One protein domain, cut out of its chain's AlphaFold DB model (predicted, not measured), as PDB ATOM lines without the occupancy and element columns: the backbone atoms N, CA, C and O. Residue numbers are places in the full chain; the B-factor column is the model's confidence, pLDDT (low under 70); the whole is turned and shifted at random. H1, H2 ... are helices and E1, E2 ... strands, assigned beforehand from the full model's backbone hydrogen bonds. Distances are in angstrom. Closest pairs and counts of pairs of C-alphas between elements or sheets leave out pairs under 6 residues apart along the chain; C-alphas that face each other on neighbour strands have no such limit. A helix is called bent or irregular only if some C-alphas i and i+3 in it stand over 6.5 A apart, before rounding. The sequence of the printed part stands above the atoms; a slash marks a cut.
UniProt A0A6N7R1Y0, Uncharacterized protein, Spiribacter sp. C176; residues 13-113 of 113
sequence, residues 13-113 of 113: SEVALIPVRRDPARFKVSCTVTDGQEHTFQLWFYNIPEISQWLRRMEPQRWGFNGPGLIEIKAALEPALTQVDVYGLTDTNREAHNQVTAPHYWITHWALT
ATOM      1  N   SER A  13     157.544 151.850  85.446       81.81
ATOM      2  CA  SER A  13     156.145 152.265  85.263       81.81
ATOM      3  C   SER A  13     155.252 152.000  86.482       81.81
ATOM      4  O   SER A  13     154.310 152.753  86.721       81.81
ATOM      5  N   GLU A  14     155.552 150.967  87.270       80.25
ATOM      6  CA  GLU A  14     154.785 150.582  88.461       80.25
ATOM      7  C   GLU A  14     155.143 151.464  89.662       80.25
ATOM      8  O   GLU A  14     154.278 151.849  90.450       80.25
ATOM      9  N   VAL A  15     156.416 151.846  89.773       87.06
ATOM     10  CA  VAL A  15     156.952 152.586  90.925       87.06
ATOM     11  C   VAL A  15     156.950 154.096  90.733       87.06
ATOM     12  O   VAL A  15     156.846 154.833  91.711       87.06
ATOM     13  N   ALA A  16     157.014 154.581  89.490       88.19
ATOM     14  CA  ALA A  16     157.087 156.002  89.145       88.19
ATOM     15  C   ALA A  16     155.915 156.826  89.691       88.19
ATOM     16  O   ALA A  16     156.049 158.031  89.916       88.19
ATOM     17  N   LEU A  17     154.766 156.184  89.896       89.50
ATOM     18  CA  LEU A  17     153.555 156.814  90.411       89.50
ATOM     19  C   LEU A  17     153.491 156.835  91.941       89.50
ATOM     20  O   LEU A  17     152.673 157.574  92.490       89.50
ATOM     21  N   ILE A  18     154.332 156.060  92.638       91.19
ATOM     22  CA  ILE A  18     154.298 155.962  94.102       91.19
ATOM     23  C   ILE A  18     154.542 157.337  94.740       91.19
ATOM     24  O   ILE A  18     153.678 157.760  95.509       91.19
ATOM     25  N   PRO A  19     155.618 158.088  94.418       93.44
ATOM     26  CA  PRO A  19     155.841 159.390  95.046       93.44
ATOM     27  C   PRO A  19     154.794 160.439  94.662       93.44
ATOM     28  O   PRO A  19     154.508 161.328  95.454       93.44
ATOM     29  N   VAL A  20     154.190 160.313  93.475       93.56
ATOM     30  CA  VAL A  20     153.160 161.241  92.975       93.56
ATOM     31  C   VAL A  20     151.850 161.105  93.756       93.56
ATOM     32  O   VAL A  20     151.149 162.084  93.983       93.56
ATOM     33  N   ARG A  21     151.497 159.882  94.171       92.75
ATOM     34  CA  ARG A  21     150.200 159.561  94.797       92.75
ATOM     35  C   ARG A  21     150.211 159.608  96.327       92.75
ATOM     36  O   ARG A  21     149.215 159.251  96.954       92.75
ATOM     37  N   ARG A  22     151.337 159.970  96.938       93.12
ATOM     38  CA  ARG A  22     151.501 159.977  98.395       93.12
ATOM     39  C   ARG A  22     150.791 161.162  99.045       93.12
ATOM     40  O   ARG A  22     150.715 162.245  98.481       93.12
ATOM     41  N   ASP A  23     150.295 160.923 100.256       90.62
ATOM     42  CA  ASP A  23     149.593 161.909 101.078       90.62
ATOM     43  C   ASP A  23     150.583 162.897 101.744       90.62
ATOM     44  O   ASP A  23     151.384 162.467 102.588       90.62
ATOM     45  N   PRO A  24     150.509 164.210 101.450       89.62
ATOM     46  CA  PRO A  24     151.348 165.246 102.068       89.62
ATOM     47  C   PRO A  24     151.239 165.332 103.600       89.62
ATOM     48  O   PRO A  24     152.118 165.861 104.287       89.62
ATOM     49  N   ALA A  25     150.155 164.817 104.191       89.69
ATOM     50  CA  ALA A  25     150.026 164.760 105.643       89.69
ATOM     51  C   ALA A  25     151.044 163.794 106.272       89.69
ATOM     52  O   ALA A  25     151.479 164.020 107.401       89.69
ATOM     53  N   ARG A  26     151.452 162.748 105.539       91.31
ATOM     54  CA  ARG A  26     152.349 161.678 106.012       91.31
ATOM     55  C   ARG A  26     153.759 161.758 105.432       91.31
ATOM     56  O   ARG A  26     154.699 161.304 106.075       91.31
ATOM     57  N   PHE A  27     153.900 162.306 104.230       94.88
ATOM     58  CA  PHE A  27     155.167 162.425 103.515       94.88
ATOM     59  C   PHE A  27     155.528 163.903 103.431       94.88
ATOM     60  O   PHE A  27     154.827 164.673 102.786       94.88
ATOM     61  N   LYS A  28     156.570 164.302 104.158       93.81
ATOM     62  CA  LYS A  28     156.879 165.707 104.456       93.81
ATOM     63  C   LYS A  28     157.958 166.318 103.581       93.81
ATOM     64  O   LYS A  28     158.106 167.536 103.548       93.81
ATOM     65  N   VAL A  29     158.707 165.487 102.871       97.00
ATOM     66  CA  VAL A  29     159.718 165.933 101.919       97.00
ATOM     67  C   VAL A  29     159.094 165.929 100.538       97.00
ATOM     68  O   VAL A  29     158.431 164.964 100.172       97.00
ATOM     69  N   SER A  30     159.287 166.980  99.753       96.88
ATOM     70  CA  SER A  30     158.741 167.019  98.401       96.88
ATOM     71  C   SER A  30     159.636 167.741  97.417       96.88
ATOM     72  O   SER A  30     160.456 168.573  97.806       96.88
ATOM     73  N   CYS A  31     159.461 167.428  96.136       97.75
ATOM     74  CA  CYS A  31     160.004 168.221  95.045       97.75
ATOM     75  C   CYS A  31     159.053 168.269  93.849       97.75
ATOM     76  O   CYS A  31     158.232 167.373  93.642       97.75
ATOM     77  N   THR A  32     159.187 169.330  93.063       97.94
ATOM     78  CA  THR A  32     158.527 169.509  91.776       97.94
ATOM     79  C   THR A  32     159.566 169.352  90.675       97.94
ATOM     80  O   THR A  32     160.556 170.087  90.665       97.94
ATOM     81  N   VAL A  33     159.345 168.410  89.757       97.94
ATOM     82  CA  VAL A  33     160.249 168.119  88.633       97.94
ATOM     83  C   VAL A  33     159.535 168.365  87.307       97.94
ATOM     84  O   VAL A  33     158.384 167.965  87.156       97.94
ATOM     85  N   THR A  34     160.196 169.009  86.346       97.75
ATOM     86  CA  THR A  34     159.619 169.338  85.031       97.75
ATOM     87  C   THR A  34     160.663 169.322  83.915       97.75
ATOM     88  O   THR A  34     161.844 169.511  84.192       97.75
ATOM     89  N   ASP A  35     160.230 169.145  82.665       96.12
ATOM     90  CA  ASP A  35     161.013 169.401  81.441       96.12
ATOM     91  C   ASP A  35     160.868 170.844  80.925       96.12
ATOM     92  O   ASP A  35     161.329 171.172  79.832       96.12
ATOM     93  N   GLY A  36     160.201 171.724  81.676       91.69
ATOM     94  CA  GLY A  36     159.920 173.091  81.238       91.69
ATOM     95  C   GLY A  36     158.946 173.175  80.056       91.69
ATOM     96  O   GLY A  36     158.789 174.256  79.489       91.69
ATOM     97  N   GLN A  37     158.309 172.061  79.681       90.38
ATOM     98  CA  GLN A  37     157.342 171.966  78.593       90.38
ATOM     99  C   GLN A  37     156.004 171.440  79.129       90.38
ATOM    100  O   GLN A  37     155.274 172.174  79.793       90.38
ATOM    101  N   GLU A  38     155.663 170.186  78.830       90.81
ATOM    102  CA  GLU A  38     154.349 169.606  79.119       90.81
ATOM    103  C   GLU A  38     154.327 168.821  80.432       90.81
ATOM    104  O   GLU A  38     153.268 168.668  81.046       90.81
ATOM    105  N   HIS A  39     155.476 168.327  80.899       94.56
ATOM    106  CA  HIS A  39     155.511 167.409  82.026       94.56
ATOM    107  C   HIS A  39     155.935 168.118  83.304       94.56
ATOM    108  O   HIS A  39     157.007 168.715  83.394       94.56
ATOM    109  N   THR A  40     155.096 168.014  84.333       96.56
ATOM    110  CA  THR A  40     155.405 168.459  85.694       96.56
ATOM    111  C   THR A  40     154.910 167.420  86.691       96.56
ATOM    112  O   THR A  40     153.748 167.015  86.657       96.56
ATOM    113  N   PHE A  41     155.785 167.001  87.603       96.38
ATOM    114  CA  PHE A  41     155.493 166.017  88.637       96.38
ATOM    115  C   PHE A  41     155.757 166.604  90.019       96.38
ATOM    116  O   PHE A  41     156.869 167.034  90.310       96.38
ATOM    117  N   GLN A  42     154.746 166.560  90.887       96.75
ATOM    118  CA  GLN A  42     154.926 166.762  92.321       96.75
ATOM    119  C   GLN A  42     155.193 165.405  92.976       96.75
ATOM    120  O   GLN A  42     154.362 164.502  92.886       96.75
ATOM    121  N   LEU A  43     156.343 165.259  93.628       96.88
ATOM    122  CA  LEU A  43     156.798 164.016  94.245       96.88
ATOM    123  C   LEU A  43     156.912 164.194  95.758       96.88
ATOM    124  O   LEU A  43     157.466 165.190  96.218       96.88
ATOM    125  N   TRP A  44     156.419 163.217  96.521       96.94
ATOM    126  CA  TRP A  44     156.430 163.228  97.983       96.94
ATOM    127  C   TRP A  44     157.211 162.047  98.570       96.94
ATOM    128  O   TRP A  44     157.078 160.888  98.159       96.94
ATOM    129  N   PHE A  45     157.999 162.343  99.595       96.38
ATOM    130  CA  PHE A  45     158.962 161.464 100.239       96.38
ATOM    131  C   PHE A  45     158.873 161.582 101.761       96.38
ATOM    132  O   PHE A  45     158.412 162.572 102.331       96.38
ATOM    133  N   TYR A  46     159.293 160.523 102.434       94.81
ATOM    134  CA  TYR A  46     159.252 160.385 103.877       94.81
ATOM    135  C   TYR A  46     160.384 161.177 104.536       94.81
ATOM    136  O   TYR A  46     160.194 161.760 105.598       94.81
ATOM    137  N   ASN A  47     161.564 161.199 103.912       95.31
ATOM    138  CA  ASN A  47     162.762 161.844 104.441       95.31
ATOM    139  C   ASN A  47     163.766 162.204 103.326       95.31
ATOM    140  O   ASN A  47     163.564 161.872 102.157       95.31
ATOM    141  N   ILE A  48     164.847 162.891 103.712       96.81
ATOM    142  CA  ILE A  48     165.922 163.332 102.810       96.81
ATOM    143  C   ILE A  48     166.634 162.157 102.106       96.81
ATOM    144  O   ILE A  48     166.762 162.208 100.882       96.81
ATOM    145  N   PRO A  49     167.010 161.059 102.796       95.81
ATOM    146  CA  PRO A  49     167.608 159.909 102.116       95.81
ATOM    147  C   PRO A  49     166.715 159.308 101.025       95.81
ATOM    148  O   PRO A  49     167.207 158.871  99.987       95.81
ATOM    149  N   GLU A  50     165.394 159.278 101.231       95.81
ATOM    150  CA  GLU A  50     164.470 158.724 100.243       95.81
ATOM    151  C   GLU A  50     164.423 159.570  98.962       95.81
ATOM    152  O   GLU A  50     164.533 159.006  97.871       95.81
ATOM    153  N   ILE A  51     164.306 160.901  99.076       96.94
ATOM    154  CA  ILE A  51     164.336 161.793  97.903       96.94
ATOM    155  C   ILE A  51     165.700 161.741  97.204       96.94
ATOM    156  O   ILE A  51     165.731 161.636  95.982       96.94
ATOM    157  N   SER A  52     166.816 161.734  97.943       97.19
ATOM    158  CA  SER A  52     168.165 161.635  97.361       97.19
ATOM    159  C   SER A  52     168.316 160.351  96.536       97.19
ATOM    160  O   SER A  52     168.687 160.380  95.361       97.19
ATOM    161  N   GLN A  53     167.907 159.208  97.096       95.38
ATOM    162  CA  GLN A  53     167.949 157.927  96.388       95.38
ATOM    163  C   GLN A  53     166.998 157.880  95.189       95.38
ATOM    164  O   GLN A  53     167.351 157.312  94.151       95.38
ATOM    165  N   TRP A  54     165.814 158.490  95.295       96.06
ATOM    166  CA  TRP A  54     164.887 158.608  94.173       96.06
ATOM    167  C   TRP A  54     165.482 159.430  93.027       96.06
ATOM    168  O   TRP A  54     165.513 158.957  91.888       96.06
ATOM    169  N   LEU A  55     165.995 160.626  93.329       97.00
ATOM    170  CA  LEU A  55     166.615 161.525  92.355       97.00
ATOM    171  C   LEU A  55     167.851 160.897  91.706       97.00
ATOM    172  O   LEU A  55     168.082 161.090  90.520       97.00
ATOM    173  N   ARG A  56     168.609 160.065  92.432       96.12
ATOM    174  CA  ARG A  56     169.738 159.327  91.846       96.12
ATOM    175  C   ARG A  56     169.281 158.203  90.920       96.12
ATOM    176  O   ARG A  56     169.863 157.982  89.860       96.12
ATOM    177  N   ARG A  57     168.315 157.393  91.365       91.56
ATOM    178  CA  ARG A  57     168.049 156.076  90.759       91.56
ATOM    179  C   ARG A  57     166.894 156.088  89.780       91.56
ATOM    180  O   ARG A  57     166.988 155.403  88.765       91.56
ATOM    181  N   MET A  58     165.829 156.806  90.101       94.00
ATOM    182  CA  MET A  58     164.524 156.660  89.465       94.00
ATOM    183  C   MET A  58     164.202 157.849  88.575       94.00
ATOM    184  O   MET A  58     163.761 157.653  87.448       94.00
ATOM    185  N   GLU A  59     164.473 159.067  89.038       96.31
ATOM    186  CA  GLU A  59     164.110 160.261  88.277       96.31
ATOM    187  C   GLU A  59     164.793 160.331  86.898       96.31
ATOM    188  O   GLU A  59     164.077 160.525  85.923       96.31
ATOM    189  N   PRO A  60     166.093 160.016  86.721       96.38
ATOM    190  CA  PRO A  60     166.688 159.964  85.387       96.38
ATOM    191  C   PRO A  60     165.994 158.953  84.460       96.38
ATOM    192  O   PRO A  60     165.805 159.219  83.279       96.38
ATOM    193  N   GLN A  61     165.549 157.804  84.981       95.31
ATOM    194  CA  GLN A  61     164.823 156.824  84.166       95.31
ATOM    195  C   GLN A  61     163.484 157.381  83.666       95.31
ATOM    196  O   GLN A  61     163.109 157.111  82.526       95.31
ATOM    197  N   ARG A  62     162.800 158.207  84.478       94.69
ATOM    198  CA  ARG A  62     161.579 158.925  84.068       94.69
ATOM    199  C   ARG A  62     161.802 159.741  82.802       94.69
ATOM    200  O   ARG A  62     160.938 159.771  81.934       94.69
ATOM    201  N   TRP A  63     162.969 160.367  82.717       95.19
ATOM    202  CA  TRP A  63     163.355 161.282  81.647       95.19
ATOM    203  C   TRP A  63     164.166 160.598  80.538       95.19
ATOM    204  O   TRP A  63     164.871 161.252  79.775       95.19
ATOM    205  N   GLY A  64     164.058 159.269  80.428       93.31
ATOM    206  CA  GLY A  64     164.556 158.501  79.286       93.31
ATOM    207  C   GLY A  64     165.997 158.002  79.398       93.31
ATOM    208  O   GLY A  64     166.453 157.295  78.496       93.31
ATOM    209  N   PHE A  65     166.711 158.290  80.491       95.06
ATOM    210  CA  PHE A  65     168.055 157.748  80.696       95.06
ATOM    211  C   PHE A  65     168.001 156.226  80.871       95.06
ATOM    212  O   PHE A  65     167.294 155.699  81.730       95.06
ATOM    213  N   ASN A  66     168.789 155.509  80.073       93.19
ATOM    214  CA  ASN A  66     168.851 154.052  80.080       93.19
ATOM    215  C   ASN A  66     170.285 153.558  79.839       93.19
ATOM    216  O   ASN A  66     171.151 154.319  79.405       93.19
ATOM    217  N   GLY A  67     170.536 152.286  80.172       92.06
ATOM    218  CA  GLY A  67     171.811 151.617  79.902       92.06
ATOM    219  C   GLY A  67     173.033 152.426  80.379       92.06
ATOM    220  O   GLY A  67     173.049 152.856  81.536       92.06
ATOM    221  N   PRO A  68     174.038 152.654  79.511       94.12
ATOM    222  CA  PRO A  68     175.222 153.453  79.842       94.12
ATOM    223  C   PRO A  68     174.904 154.881  80.306       94.12
ATOM    224  O   PRO A  68     175.459 155.325  81.308       94.12
ATOM    225  N   GLY A  69     173.946 155.564  79.672       95.19
ATOM    226  CA  GLY A  69     173.580 156.935  80.049       95.19
ATOM    227  C   GLY A  69     173.022 157.028  81.470       95.19
ATOM    228  O   GLY A  69     173.256 158.006  82.178       95.19
ATOM    229  N   LEU A  70     172.345 155.974  81.943       94.81
ATOM    230  CA  LEU A  70     171.889 155.900  83.330       94.81
ATOM    231  C   LEU A  70     173.052 155.718  84.323       94.81
ATOM    232  O   LEU A  70     172.951 156.163  85.464       94.81
ATOM    233  N   ILE A  71     174.138 155.054  83.926       95.50
ATOM    234  CA  ILE A  71     175.341 154.904  84.760       95.50
ATOM    235  C   ILE A  71     176.060 156.252  84.868       95.50
ATOM    236  O   ILE A  71     176.399 156.681  85.969       95.50
ATOM    237  N   GLU A  72     176.225 156.939  83.739       97.19
ATOM    238  CA  GLU A  72     176.903 158.233  83.659       97.19
ATOM    239  C   GLU A  72     176.181 159.310  84.476       97.19
ATOM    240  O   GLU A  72     176.792 159.935  85.344       97.19
ATOM    241  N   ILE A  73     174.864 159.466  84.294       97.75
ATOM    242  CA  ILE A  73     174.081 160.463  85.043       97.75
ATOM    243  C   ILE A  73     174.088 160.172  86.552       97.75
ATOM    244  O   ILE A  73     174.164 161.092  87.360       97.75
ATOM    245  N   LYS A  74     174.079 158.894  86.965       96.69
ATOM    246  CA  LYS A  74     174.157 158.498  88.384       96.69
ATOM    247  C   LYS A  74     175.481 158.880  89.032       96.69
ATOM    248  O   LYS A  74     175.480 159.212  90.216       96.69
ATOM    249  N   ALA A  75     176.583 158.769  88.292       97.56
ATOM    250  CA  ALA A  75     177.898 159.192  88.754       97.56
ATOM    251  C   ALA A  75     177.991 160.724  88.799       97.56
ATOM    252  O   ALA A  75     178.473 161.281  89.779       97.56
ATOM    253  N   ALA A  76     177.456 161.413  87.787       98.06
ATOM    254  CA  ALA A  76     177.449 162.873  87.734       98.06
ATOM    255  C   ALA A  76     176.576 163.516  88.829       98.06
ATOM    256  O   ALA A  76     176.926 164.565  89.360       98.06
ATOM    257  N   LEU A  77     175.461 162.879  89.199       98.25
ATOM    258  CA  LEU A  77     174.566 163.348  90.262       98.25
ATOM    259  C   LEU A  77     175.122 163.132  91.676       98.25
ATOM    260  O   LEU A  77     174.678 163.796  92.612       98.25
ATOM    261  N   GLU A  78     176.066 162.207  91.858       97.62
ATOM    262  CA  GLU A  78     176.539 161.795  93.183       97.62
ATOM    263  C   GLU A  78     177.103 162.944  94.032       97.62
ATOM    264  O   GLU A  78     176.698 163.041  95.194       97.62
ATOM    265  N   PRO A  79     177.945 163.857  93.510       97.75
ATOM    266  CA  PRO A  79     178.413 165.000  94.286       97.75
ATOM    267  C   PRO A  79     177.263 165.880  94.788       97.75
ATOM    268  O   PRO A  79     177.214 166.187  95.978       97.75
ATOM    269  N   ALA A  80     176.309 166.232  93.919       97.25
ATOM    270  CA  ALA A  80     175.175 167.085  94.274       97.25
ATOM    271  C   ALA A  80     174.251 166.410  95.301       97.25
ATOM    272  O   ALA A  80     173.866 167.023  96.295       97.25
ATOM    273  N   LEU A  81     173.940 165.126  95.108       98.00
ATOM    274  CA  LEU A  81     173.063 164.378  96.012       98.00
ATOM    275  C   LEU A  81     173.733 164.052  97.353       98.00
ATOM    276  O   LEU A  81     173.062 164.059  98.380       98.00
ATOM    277  N   THR A  82     175.059 163.905  97.385       97.69
ATOM    278  CA  THR A  82     175.812 163.835  98.648       97.69
ATOM    279  C   THR A  82     175.641 165.123  99.454       97.69
ATOM    280  O   THR A  82     175.449 165.070 100.667       97.69
ATOM    281  N   GLN A  83     175.656 166.296  98.805       97.94
ATOM    282  CA  GLN A  83     175.381 167.558  99.501       97.94
ATOM    283  C   GLN A  83     173.935 167.630 100.005       97.94
ATOM    284  O   GLN A  83     173.704 168.192 101.073       97.94
ATOM    285  N   VAL A  84     172.970 167.052  99.282       97.62
ATOM    286  CA  VAL A  84     171.581 166.934  99.755       97.62
ATOM    287  C   VAL A  84     171.502 166.065 101.008       97.62
ATOM    288  O   VAL A  84     170.851 166.456 101.972       97.62
ATOM    289  N   ASP A  85     172.199 164.931 101.037       96.88
ATOM    290  CA  ASP A  85     172.204 164.039 102.201       96.88
ATOM    291  C   ASP A  85     172.867 164.675 103.438       96.88
ATOM    292  O   ASP A  85     172.467 164.384 104.564       96.88
ATOM    293  N   VAL A  86     173.845 165.570 103.246       97.19
ATOM    294  CA  VAL A  86     174.567 166.247 104.341       97.19
ATOM    295  C   VAL A  86     173.876 167.537 104.797       97.19
ATOM    296  O   VAL A  86     173.767 167.786 105.997       97.19
ATOM    297  N   TYR A  87     173.424 168.368 103.857       96.81
ATOM    298  CA  TYR A  87     172.956 169.736 104.120       96.81
ATOM    299  C   TYR A  87     171.458 169.941 103.856       96.81
ATOM    300  O   TYR A  87     170.917 170.996 104.181       96.81
ATOM    301  N   GLY A  88     170.770 168.950 103.289       96.19
ATOM    302  CA  GLY A  88     169.339 169.004 103.004       96.19
ATOM    303  C   GLY A  88     168.972 169.748 101.715       96.19
ATOM    304  O   GLY A  88     169.771 169.907 100.786       96.19
ATOM    305  N   LEU A  89     167.708 170.176 101.651       97.19
ATOM    306  CA  LEU A  89     167.087 170.798 100.478       97.19
ATOM    307  C   LEU A  89     167.371 172.309 100.440       97.19
ATOM    308  O   LEU A  89     166.583 173.112 100.930       97.19
ATOM    309  N   THR A  90     168.505 172.702  99.861       96.69
ATOM    310  CA  THR A  90     168.929 174.109  99.721       96.69
ATOM    311  C   THR A  90     168.884 174.577  98.266       96.69
ATOM    312  O   THR A  90     169.056 173.780  97.352       96.69
ATOM    313  N   ASP A  91     168.709 175.867  97.983       97.00
ATOM    314  CA  ASP A  91     168.732 176.315  96.579       97.00
ATOM    315  C   ASP A  91     170.053 175.988  95.870       97.00
ATOM    316  O   ASP A  91     170.038 175.532  94.729       97.00
ATOM    317  N   THR A  92     171.183 176.074  96.576       97.31
ATOM    318  CA  THR A  92     172.493 175.671  96.047       97.31
ATOM    319  C   THR A  92     172.525 174.204  95.618       97.31
ATOM    320  O   THR A  92     173.006 173.889  94.531       97.31
ATOM    321  N   ASN A  93     171.983 173.291  96.430       97.94
ATOM    322  CA  ASN A  93     171.946 171.869  96.079       97.94
ATOM    323  C   ASN A  93     170.981 171.600  94.912       97.94
ATOM    324  O   ASN A  93     171.254 170.741  94.073       97.94
ATOM    325  N   ARG A  94     169.874 172.352  94.831       98.00
ATOM    326  CA  ARG A  94     168.905 172.274  93.728       98.00
ATOM    327  C   ARG A  94     169.538 172.706  92.411       98.00
ATOM    328  O   ARG A  94     169.381 172.035  91.395       98.00
ATOM    329  N   GLU A  95     170.270 173.813  92.433       98.19
ATOM    330  CA  GLU A  95     171.003 174.338  91.282       98.19
ATOM    331  C   GLU A  95     172.101 173.375  90.830       98.19
ATOM    332  O   GLU A  95     172.175 173.067  89.642       98.19
ATOM    333  N   ALA A  96     172.893 172.835  91.762       98.25
ATOM    334  CA  ALA A  96     173.928 171.848  91.455       98.25
ATOM    335  C   ALA A  96     173.345 170.582  90.807       98.25
ATOM    336  O   ALA A  96     173.881 170.086  89.818       98.25
ATOM    337  N   HIS A  97     172.215 170.083  91.316       98.44
ATOM    338  CA  HIS A  97     171.486 168.986  90.684       98.44
ATOM    339  C   HIS A  97     171.036 169.362  89.262       98.44
ATOM    340  O   HIS A  97     171.304 168.636  88.306       98.44
ATOM    341  N   ASN A  98     170.395 170.521  89.102       98.50
ATOM    342  CA  ASN A  98     169.860 170.973  87.817       98.50
ATOM    343  C   ASN A  98     170.935 171.228  86.751       98.50
ATOM    344  O   ASN A  98     170.658 171.066  85.566       98.50
ATOM    345  N   GLN A  99     172.156 171.596  87.145       98.38
ATOM    346  CA  GLN A  99     173.291 171.705  86.221       98.38
ATOM    347  C   GLN A  99     173.652 170.357  85.585       98.38
ATOM    348  O   GLN A  99     174.077 170.326  84.434       98.38
ATOM    349  N   VAL A 100     173.465 169.254  86.313       98.19
ATOM    350  CA  VAL A 100     173.737 167.895  85.822       98.19
ATOM    351  C   VAL A 100     172.595 167.373  84.952       98.19
ATOM    352  O   VAL A 100     172.835 166.650  83.990       98.19
ATOM    353  N   THR A 101     171.350 167.709  85.290       98.06
ATOM    354  CA  THR A 101     170.167 167.133  84.631       98.06
ATOM    355  C   THR A 101     169.662 167.946  83.450       98.06
ATOM    356  O   THR A 101     168.873 167.433  82.657       98.06
ATOM    357  N   ALA A 102     170.115 169.190  83.287       95.81
ATOM    358  CA  ALA A 102     169.825 169.978  82.100       95.81
ATOM    359  C   ALA A 102     170.425 169.325  80.834       95.81
ATOM    360  O   ALA A 102     171.530 168.786  80.883       95.81
ATOM    361  N   PRO A 103     169.741 169.389  79.676       95.56
ATOM    362  CA  PRO A 103     168.442 170.022  79.433       95.56
ATOM    363  C   PRO A 103     167.247 169.065  79.620       95.56
ATOM    364  O   PRO A 103     166.165 169.345  79.119       95.56
ATOM    365  N   HIS A 104     167.435 167.909  80.259       96.75
ATOM    366  CA  HIS A 104     166.416 166.859  80.304       96.75
ATOM    367  C   HIS A 104     165.291 167.180  81.285       96.75
ATOM    368  O   HIS A 104     164.127 166.960  80.967       96.75
ATOM    369  N   TYR A 105     165.642 167.659  82.479       98.06
ATOM    370  CA  TYR A 105     164.671 168.034  83.501       98.06
ATOM    371  C   TYR A 105     165.285 168.919  84.586       98.06
ATOM    372  O   TYR A 105     166.505 168.962  84.773       98.06
ATOM    373  N   TRP A 106     164.411 169.578  85.344       98.19
ATOM    374  CA  TRP A 106     164.755 170.496  86.421       98.19
ATOM    375  C   TRP A 106     163.873 170.282  87.640       98.19
ATOM    376  O   TRP A 106     162.664 170.081  87.529       98.19
ATOM    377  N   ILE A 107     164.474 170.436  88.816       98.25
ATOM    378  CA  ILE A 107     163.766 170.657  90.070       98.25
ATOM    379  C   ILE A 107     163.469 172.156  90.191       98.25
ATOM    380  O   ILE A 107     164.379 172.976  90.375       98.25
ATOM    381  N   THR A 108     162.196 172.528  90.097       97.50
ATOM    382  CA  THR A 108     161.749 173.928  90.224       97.50
ATOM    383  C   THR A 108     161.500 174.321  91.670       97.50
ATOM    384  O   THR A 108     161.727 175.470  92.042       97.50
ATOM    385  N   HIS A 109     161.092 173.364  92.498       95.69
ATOM    386  CA  HIS A 109     160.835 173.575  93.911       95.69
ATOM    387  C   HIS A 109     161.121 172.305  94.710       95.69
ATOM    388  O   HIS A 109     160.945 171.195  94.210       95.69
ATOM    389  N   TRP A 110     161.530 172.465  95.965       96.31
ATOM    390  CA  TRP A 110     161.545 171.394  96.952       96.31
ATOM    391  C   TRP A 110     161.316 171.946  98.355       96.31
ATOM    392  O   TRP A 110     161.605 173.112  98.623       96.31
ATOM    393  N   ALA A 111     160.754 171.129  99.239       92.56
ATOM    394  CA  ALA A 111     160.373 171.570 100.575       92.56
ATOM    395  C   ALA A 111     160.416 170.432 101.596       92.56
ATOM    396  O   ALA A 111     160.211 169.262 101.263       92.56
ATOM    397  N   LEU A 112     160.634 170.819 102.853       91.56
ATOM    398  CA  LEU A 112     160.400 170.016 104.048       91.56
ATOM    399  C   LEU A 112     159.232 170.670 104.810       91.56
ATOM    400  O   LEU A 112     159.341 171.835 105.187       91.56
ATOM    401  N   THR A 113     158.120 169.947 104.972       78.81
ATOM    402  CA  THR A 113     156.827 170.436 105.514       78.81
ATOM    403  C   THR A 113     156.405 169.780 106.819       78.81
ATOM    404  O   THR A 113     156.943 168.709 107.163       78.81
TER     405      THR A 113
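This is residues 13 to 113 of the 113 residues of an uncharacterized protein of Spiribacter sp. C176 (UniProt A0A6N7R1Y0). A three-stranded antiparallel sheet has two helices, H1 and H4, over one face, and the bent helix H3 lies beyond them, its second arm H3b packing on both. The first arm, H3a, is turned from H3b by a steep tilt of 49 degrees and is not on the sheet, the short H2 comes between H1 and H3a along the chain, and the opposite face of the sheet has no named helix on it. The printed part has 101 residues with four named helices and three named strands, in the order E1 E2 H1 H2 H3 H4 E3; the sheet's order is E2 E1 E3, and the class is mixed, helices and strands. The whole is compact, with a radius of gyration of the C-alphas of 12.5 A and spans of 37 by 30 by 22 A.

E1, residues 29 to 34, is 17.2 A long and begins at C-alpha 29 (159.718, 165.933, 101.919). E2 is residues 40 to 45, 16.5 A, and E3 is residues 106 to 112, 18.2 A, ending at C-alpha 112 (160.400, 170.016, 104.048). H1 is residues 48 to 57, 14.2 A; H2 is residues 59 to 62, 5.1 A; H4 is residues 91 to 101, 15.1 A. H3, residues 67 to 87, was assigned as one helix by its hydrogen bonds but is bent: C-alphas 76 and 79 are 7.0 A apart. Its arms are H3a, residues 67 to 76, 14.8 A, and H3b, residues 79 to 87, 12.2 A, at a steep tilt of 49 degrees.

E1 is the inner strand. E1 and E2 form a hairpin, with N 45 and O 29 at 2.7 A, within hydrogen-bond range. E1 and E3 are antiparallel, with N 32 and O 109 at 2.8 A. H1 and the sheet make two layers, a helix on one face of a sheet; its height over the sheet is 9.7 A, and it runs along the strands, at 19 degrees to E1 on the local plane. H4 is on the same face, over E3, slantwise at 35 degrees on the local plane; the closest C-alphas, of Asn 98 and Trp 106, are 5.3 A apart. H1 and H4 are apart. H3b touches H1, closest C-alphas Ser 52 and Leu 81 at 5.8 A. H3b and H4 form a helical hairpin, closest C-alphas Ala 80 and His 97 at 5.5 A, at a shallow tilt of 23 degrees, opposite ways. H2 and H3a only just touch, with 3 pairs of C-alphas within 8 A, the closest those of Pro 60 and Leu 70 at 6.9 A. Each O i to N i+4 pair is within hydrogen-bond range in H1, H3a and H3b; in H4 6 of 7 are, and H2 is too short for one.

The C-alphas of Ala 25 and Pro 68, the two farthest apart, are 37.8 A apart. The printed part has no cut, and the six links between named elements are tight. Residues 13 to 28 hold no named element. The mean pLDDT of the printed part is 95.1, and no printed residue is under 70.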